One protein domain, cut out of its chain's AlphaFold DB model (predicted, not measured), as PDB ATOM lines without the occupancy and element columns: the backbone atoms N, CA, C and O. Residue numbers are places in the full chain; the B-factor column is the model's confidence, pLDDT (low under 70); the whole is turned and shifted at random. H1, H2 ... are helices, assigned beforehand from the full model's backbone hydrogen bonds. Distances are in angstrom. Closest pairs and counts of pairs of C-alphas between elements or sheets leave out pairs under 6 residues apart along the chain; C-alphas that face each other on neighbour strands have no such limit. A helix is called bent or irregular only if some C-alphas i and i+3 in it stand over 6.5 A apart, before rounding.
ATOM      1  N   ARG A  19     -11.917 -28.642 -30.946       79.12
ATOM      2  CA  ARG A  19     -12.798 -29.753 -30.529       79.12
ATOM      3  C   ARG A  19     -13.944 -30.079 -31.498       79.12
ATOM      4  O   ARG A  19     -14.635 -31.070 -31.304       79.12
ATOM      5  N   ARG A  20     -14.230 -29.212 -32.478       84.38
ATOM      6  CA  ARG A  20     -15.303 -29.414 -33.471       84.38
ATOM      7  C   ARG A  20     -14.822 -30.180 -34.703       84.38
ATOM      8  O   ARG A  20     -15.654 -30.614 -35.496       84.38
ATOM      9  N   PHE A  21     -13.512 -30.337 -34.875       88.06
ATOM     10  CA  PHE A  21     -12.941 -30.993 -36.043       88.06
ATOM     11  C   PHE A  21     -12.808 -32.498 -35.832       88.06
ATOM     12  O   PHE A  21     -12.359 -32.969 -34.789       88.06
ATOM     13  N   TRP A  22     -13.209 -33.248 -36.855       88.56
ATOM     14  CA  TRP A  22     -13.014 -34.689 -36.961       88.56
ATOM     15  C   TRP A  22     -11.958 -34.907 -38.033       88.56
ATOM     16  O   TRP A  22     -12.239 -34.746 -39.220       88.56
ATOM     17  N   ILE A  23     -10.730 -35.187 -37.609       90.81
ATOM     18  CA  ILE A  23      -9.599 -35.299 -38.526       90.81
ATOM     19  C   ILE A  23      -9.418 -36.764 -38.896       90.81
ATOM     20  O   ILE A  23      -9.252 -37.623 -38.035       90.81
ATOM     21  N   ILE A  24      -9.468 -37.037 -40.198       90.31
ATOM     22  CA  ILE A  24      -9.247 -38.367 -40.760       90.31
ATOM     23  C   ILE A  24      -7.930 -38.304 -41.541       90.31
ATOM     24  O   ILE A  24      -7.915 -37.734 -42.635       90.31
ATOM     25  N   LYS A  31      -5.712 -44.046 -52.441       90.44
ATOM     26  CA  LYS A  31      -6.730 -43.579 -53.384       90.44
ATOM     27  C   LYS A  31      -8.111 -43.827 -52.799       90.44
ATOM     28  O   LYS A  31      -8.488 -44.974 -52.575       90.44
ATOM     29  N   ILE A  32      -8.867 -42.753 -52.601       89.25
ATOM     30  CA  ILE A  32     -10.268 -42.844 -52.192       89.25
ATOM     31  C   ILE A  32     -11.072 -43.418 -53.373       89.25
ATOM     32  O   ILE A  32     -11.002 -42.854 -54.469       89.25
ATOM     33  N   PRO A  33     -11.838 -44.511 -53.195       92.94
ATOM     34  CA  PRO A  33     -12.627 -45.113 -54.266       92.94
ATOM     35  C   PRO A  33     -13.911 -44.304 -54.506       92.94
ATOM     36  O   PRO A  33     -14.996 -44.678 -54.060       92.94
ATOM     37  N   ILE A  34     -13.783 -43.167 -55.192       93.44
ATOM     38  CA  ILE A  34     -14.875 -42.199 -55.387       93.44
ATOM     39  C   ILE A  34     -16.088 -42.848 -56.067       93.44
ATOM     40  O   ILE A  34     -17.203 -42.657 -55.587       93.44
ATOM     41  N   ASP A  35     -15.883 -43.664 -57.103       96.25
ATOM     42  CA  ASP A  35     -16.977 -44.313 -57.845       96.25
ATOM     43  C   ASP A  35     -17.816 -45.232 -56.945       96.25
ATOM     44  O   ASP A  35     -19.047 -45.232 -56.998       96.25
ATOM     45  N   PHE A  36     -17.157 -45.973 -56.050       95.62
ATOM     46  CA  PHE A  36     -17.831 -46.822 -55.069       95.62
ATOM     47  C   PHE A  36     -18.651 -45.993 -54.074       95.62
ATOM     48  O   PHE A  36     -19.809 -46.317 -53.794       95.62
ATOM     49  N   VAL A  37     -18.069 -44.904 -53.560       92.44
ATOM     50  CA  VAL A  37     -18.748 -43.999 -52.620       92.44
ATOM     51  C   VAL A  37     -19.951 -43.328 -53.283       92.44
ATOM     52  O   VAL A  37     -21.008 -43.230 -52.662       92.44
ATOM     53  N   GLN A  38     -19.832 -42.921 -54.548       95.56
ATOM     54  CA  GLN A  38     -20.939 -42.355 -55.320       95.56
ATOM     55  C   GLN A  38     -22.066 -43.371 -55.516       95.56
ATOM     56  O   GLN A  38     -23.217 -43.064 -55.206       95.56
ATOM     57  N   ALA A  39     -21.741 -44.596 -55.940       96.94
ATOM     58  CA  ALA A  39     -22.725 -45.661 -56.135       96.94
ATOM     59  C   ALA A  39     -23.458 -46.049 -54.834       96.94
ATOM     60  O   ALA A  39     -24.614 -46.474 -54.863       96.94
ATOM     61  N   CYS A  40     -22.800 -45.900 -53.680       96.75
ATOM     62  CA  CYS A  40     -23.349 -46.271 -52.375       96.75
ATOM     63  C   CYS A  40     -23.918 -45.097 -51.563       96.75
ATOM     64  O   CYS A  40     -24.471 -45.333 -50.487       96.75
ATOM     65  N   ARG A  41     -23.821 -43.855 -52.053       95.19
ATOM     66  CA  ARG A  41     -24.176 -42.637 -51.306       95.19
ATOM     67  C   ARG A  41     -25.569 -42.707 -50.681       95.19
ATOM     68  O   ARG A  41     -25.707 -42.509 -49.477       95.19
ATOM     69  N   GLU A  42     -26.583 -43.017 -51.486       96.88
ATOM     70  CA  GLU A  42     -27.977 -43.078 -51.023       96.88
ATOM     71  C   GLU A  42     -28.186 -44.181 -49.980       96.88
ATOM     72  O   GLU A  42     -28.908 -43.987 -49.006       96.88
ATOM     73  N   LYS A  43     -27.499 -45.321 -50.127       96.88
ATOM     74  CA  LYS A  43     -27.572 -46.424 -49.158       96.88
ATOM     75  C   LYS A  43     -26.946 -46.035 -47.820       96.88
ATOM     76  O   LYS A  43     -27.546 -46.288 -46.782       96.88
ATOM     77  N   LEU A  44     -25.776 -45.393 -47.845       94.56
ATOM     78  CA  LEU A  44     -25.085 -44.931 -46.638       94.56
ATOM     79  C   LEU A  44     -25.922 -43.902 -45.871       94.56
ATOM     80  O   LEU A  44     -26.074 -44.016 -44.656       94.56
ATOM     81  N   LEU A  45     -26.509 -42.931 -46.580       94.19
ATOM     82  CA  LEU A  45     -27.407 -41.949 -45.971       94.19
ATOM     83  C   LEU A  45     -28.685 -42.607 -45.442       94.19
ATOM     84  O   LEU A  45     -29.095 -42.314 -44.322       94.19
ATOM     85  N   GLY A  46     -29.275 -43.533 -46.202       97.00
ATOM     86  CA  GLY A  46     -30.444 -44.298 -45.773       97.00
ATOM     87  C   GLY A  46     -30.191 -45.085 -44.486       97.00
ATOM     88  O   GLY A  46     -31.013 -45.045 -43.575       97.00
ATOM     89  N   TRP A  47     -29.033 -45.738 -44.361       96.81
ATOM     90  CA  TRP A  47     -28.639 -46.440 -43.136       96.81
ATOM     91  C   TRP A  47     -28.416 -45.496 -41.958       96.81
ATOM     92  O   TRP A  47     -28.877 -45.794 -40.860       96.81
ATOM     93  N   ALA A  48     -27.762 -44.352 -42.175       94.25
ATOM     94  CA  ALA A  48     -27.567 -43.357 -41.123       94.25
ATOM     95  C   ALA A  48     -28.908 -42.811 -40.599       94.25
ATOM     96  O   ALA A  48     -29.100 -42.699 -39.390       94.25
ATOM     97  N   VAL A  49     -29.855 -42.524 -41.500       96.06
ATOM     98  CA  VAL A  49     -31.210 -42.086 -41.131       96.06
ATOM     99  C   VAL A  49     -31.959 -43.190 -40.397       96.06
ATOM    100  O   VAL A  49     -32.561 -42.922 -39.363       96.06
ATOM    101  N   TRP A  50     -31.905 -44.426 -40.896       97.75
ATOM    102  CA  TRP A  50     -32.562 -45.561 -40.251       97.75
ATOM    103  C   TRP A  50     -32.067 -45.760 -38.813       97.75
ATOM    104  O   TRP A  50     -32.888 -45.835 -37.908       97.75
ATOM    105  N   ARG A  51     -30.747 -45.737 -38.587       96.75
ATOM    106  CA  ARG A  51     -30.149 -45.828 -37.244       96.75
ATOM    107  C   ARG A  51     -30.563 -44.687 -36.324       96.75
ATOM    108  O   ARG A  51     -30.899 -44.920 -35.168       96.75
ATOM    109  N   TYR A  52     -30.586 -43.463 -36.842       96.31
ATOM    110  CA  TYR A  52     -31.051 -42.309 -36.078       96.31
ATOM    111  C   TYR A  52     -32.526 -42.445 -35.666       96.31
ATOM    112  O   TYR A  52     -32.882 -42.158 -34.525       96.31
ATOM    113  N   LEU A  53     -33.388 -42.921 -36.572       97.00
ATOM    114  CA  LEU A  53     -34.801 -43.183 -36.279       97.00
ATOM    115  C   LEU A  53     -35.001 -44.359 -35.309       97.00
ATOM    116  O   LEU A  53     -35.983 -44.364 -34.574       97.00
ATOM    117  N   ASP A  54     -34.059 -45.304 -35.271       97.56
ATOM    118  CA  ASP A  54     -33.988 -46.402 -34.293       97.56
ATOM    119  C   ASP A  54     -33.426 -45.952 -32.923       97.56
ATOM    120  O   ASP A  54     -33.219 -46.756 -32.018       97.56
ATOM    121  N   GLY A  55     -33.196 -44.647 -32.744       96.44
ATOM    122  CA  GLY A  55     -32.801 -44.044 -31.470       96.44
ATOM    123  C   GLY A  55     -31.297 -43.858 -31.278       96.44
ATOM    124  O   GLY A  55     -30.881 -43.417 -30.204       96.44
ATOM    125  N   GLU A  56     -30.462 -44.139 -32.284       94.44
ATOM    126  CA  GLU A  56     -29.031 -43.837 -32.191       94.44
ATOM    127  C   GLU A  56     -28.766 -42.322 -32.228       94.44
ATOM    128  O   GLU A  56     -29.299 -41.570 -33.047       94.44
ATOM    129  N   SER A  57     -27.889 -41.856 -31.338       90.69
ATOM    130  CA  SER A  57     -27.484 -40.450 -31.272       90.69
ATOM    131  C   SER A  57     -26.546 -40.080 -32.423       90.69
ATOM    132  O   SER A  57     -25.535 -40.737 -32.655       90.69
ATOM    133  N   CYS A  58     -26.803 -38.943 -33.073       87.50
ATOM    134  CA  CYS A  58     -25.871 -38.322 -34.022       87.50
ATOM    135  C   CYS A  58     -24.789 -37.457 -33.343       87.50
ATOM    136  O   CYS A  58     -23.937 -36.868 -34.012       87.50
ATOM    137  N   VAL A  59     -24.826 -37.353 -32.012       87.38
ATOM    138  CA  VAL A  59     -23.832 -36.649 -31.198       87.38
ATOM    139  C   VAL A  59     -22.794 -37.643 -30.704       87.38
ATOM    140  O   VAL A  59     -23.148 -38.665 -30.118       87.38
ATOM    141  N   LEU A  60     -21.516 -37.292 -30.874       86.88
ATOM    142  CA  LEU A  60     -20.397 -38.076 -30.360       86.88
ATOM    143  C   LEU A  60     -20.538 -38.280 -28.836       86.88
ATOM    144  O   LEU A  60     -20.640 -37.280 -28.108       86.88
ATOM    145  N   PRO A  61     -20.529 -39.529 -28.343       88.94
ATOM    146  CA  PRO A  61     -20.558 -39.819 -26.914       88.94
ATOM    147  C   PRO A  61     -19.417 -39.135 -26.151       88.94
ATOM    148  O   PRO A  61     -18.339 -38.890 -26.694       88.94
ATOM    149  N   ALA A  62     -19.655 -38.812 -24.876       86.81
ATOM    150  CA  ALA A  62     -18.705 -38.054 -24.057       86.81
ATOM    151  C   ALA A  62     -17.336 -38.746 -23.925       86.81
ATOM    152  O   ALA A  62     -16.310 -38.071 -23.982       86.81
ATOM    153  N   GLU A  63     -17.324 -40.076 -23.834       85.25
ATOM    154  CA  GLU A  63     -16.110 -40.902 -23.810       85.25
ATOM    155  C   GLU A  63     -15.217 -40.696 -25.045       85.25
ATOM    156  O   GLU A  63     -13.997 -40.585 -24.922       85.25
ATOM    157  N   PHE A  64     -15.808 -40.526 -26.231       87.69
ATOM    158  CA  PHE A  64     -15.056 -40.300 -27.465       87.69
ATOM    159  C   PHE A  64     -14.660 -38.836 -27.671       87.69
ATOM    160  O   PHE A  64     -13.726 -38.565 -28.423       87.69
ATOM    161  N   LYS A  65     -15.306 -37.879 -26.991       86.25
ATOM    162  CA  LYS A  65     -14.912 -36.459 -27.067       86.25
ATOM    163  C   LYS A  65     -13.516 -36.219 -26.500       86.25
ATOM    164  O   LYS A  65     -12.774 -35.418 -27.058       86.25
ATOM    165  N   ALA A  66     -13.157 -36.906 -25.414       83.81
ATOM    166  CA  ALA A  66     -11.817 -36.808 -24.838       83.81
ATOM    167  C   ALA A  66     -10.758 -37.381 -25.793       83.81
ATOM    168  O   ALA A  66      -9.751 -36.731 -26.053       83.81
ATOM    169  N   LEU A  67     -11.038 -38.546 -26.387       87.56
ATOM    170  CA  LEU A  67     -10.167 -39.170 -27.388       87.56
ATOM    171  C   LEU A  67     -10.002 -38.295 -28.633       87.56
ATOM    172  O   LEU A  67      -8.895 -38.149 -29.141       87.56
ATOM    173  N   GLN A  68     -11.083 -37.671 -29.102       88.31
ATOM    174  CA  GLN A  68     -11.034 -36.711 -30.200       88.31
ATOM    175  C   GLN A  68     -10.175 -35.493 -29.854       88.31
ATOM    176  O   GLN A  68      -9.371 -35.065 -30.675       88.31
ATOM    177  N   ALA A  69     -10.359 -34.918 -28.664       84.56
ATOM    178  CA  ALA A  69      -9.577 -33.765 -28.236       84.56
ATOM    179  C   ALA A  69      -8.081 -34.105 -28.187       84.56
ATOM    180  O   ALA A  69      -7.272 -33.335 -28.696       84.56
ATOM    181  N   GLU A  70      -7.729 -35.280 -27.662       85.94
ATOM    182  CA  GLU A  70      -6.348 -35.766 -27.644       85.94
ATOM    183  C   GLU A  70      -5.800 -35.984 -29.059       85.94
ATOM    184  O   GLU A  70      -4.731 -35.484 -29.396       85.94
ATOM    185  N   ALA A  71      -6.563 -36.653 -29.927       87.88
ATOM    186  CA  ALA A  71      -6.174 -36.883 -31.314       87.88
ATOM    187  C   ALA A  71      -6.020 -35.581 -32.114       87.88
ATOM    188  O   ALA A  71      -5.250 -35.548 -33.073       87.88
ATOM    189  N   ASN A  72      -6.729 -34.513 -31.738       89.50
ATOM    190  CA  ASN A  72      -6.636 -33.218 -32.399       89.50
ATOM    191  C   ASN A  72      -5.363 -32.448 -32.025       89.50
ATOM    192  O   ASN A  72      -4.889 -31.685 -32.865       89.50
ATOM    193  N   LYS A  73      -4.769 -32.687 -30.844       85.38
ATOM    194  CA  LYS A  73      -3.541 -32.001 -30.395       85.38
ATOM    195  C   LYS A  73      -2.400 -32.094 -31.405       85.38
ATOM    196  O   LYS A  73      -1.707 -31.112 -31.629       85.38
ATOM    197  N   GLN A  74      -2.242 -33.246 -32.062       86.00
ATOM    198  CA  GLN A  74      -1.175 -33.454 -33.053       86.00
ATOM    199  C   GLN A  74      -1.287 -32.539 -34.288       86.00
ATOM    200  O   GLN A  74      -0.311 -32.380 -35.009       86.00
ATOM    201  N   TRP A  75      -2.469 -31.963 -34.545       88.25
ATOM    202  CA  TRP A  75      -2.742 -31.095 -35.698       88.25
ATOM    203  C   TRP A  75      -2.816 -29.610 -35.313       88.25
ATOM    204  O   TRP A  75      -3.097 -28.759 -36.171       88.25
TER     205      TRP A  75
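AT A GLANCE: This is residues 19 to 24 and 31 to 75 of the 148 residues of the protein "Putative P-loop ATPase" of Microcystis aeruginosa SPC777 (UniProt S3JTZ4). An open, flat arch of two helices: the long, kinked H1 makes one leg, the shorter H2 the other, and the link of residues 54 to 61 spans between their near ends, leaving the middle empty. A short separate piece, residues 19 to 24, lies on the H2 side of the arch, while most of H1 stands free. The printed part has 51 residues with two named helices, H1 then H2 along the chain, and no named strand; its class is all helix. It is only just loose, close to extended, with a radius of gyration of the C-alphas of 14.6 A and spans of 35 by 34 by 13 A.

IN THESE COORDINATES: The longest helix, H1, is residues 34 to 53, 27.6 A from first to last C-alpha; it begins at C-alpha 34 (-14.875, -42.199, -55.387). It is irregular, with C-alphas 39 and 42 7.8 A apart, and has a kink of 52 degrees near residue 41. H2 is residues 62 to 73, 17.5 A long, ending at C-alpha 73 (-3.541, -32.001, -30.395). H2 is neither bent nor irregular, but only just: C-alphas 63 and 66 are 6.0 A apart.

HOW THE PARTS SIT: H1 and H2 are apart, with no C-alpha of the one within 8 A of the other. A short link of 8 residues joins them. Residues 31 to 47, of which 34 to 47 belong to H1, stand free, as do residues 50 to 55, of which 50 to 53 belong to H1. Of the O i to N i+4 pairs, 14 of 16 in H1 and 6 of 8 in H2 are within hydrogen-bond range.

THE WHOLE: The two C-alphas farthest apart are those of Asp 54 and Gln 74, at 35.3 A. Residues 25 to 30 are cut out, and C-alphas 24 and 31 are 13.9 A apart across the cut. The mean pLDDT of the printed part is 91.2, and no printed residue is under 70.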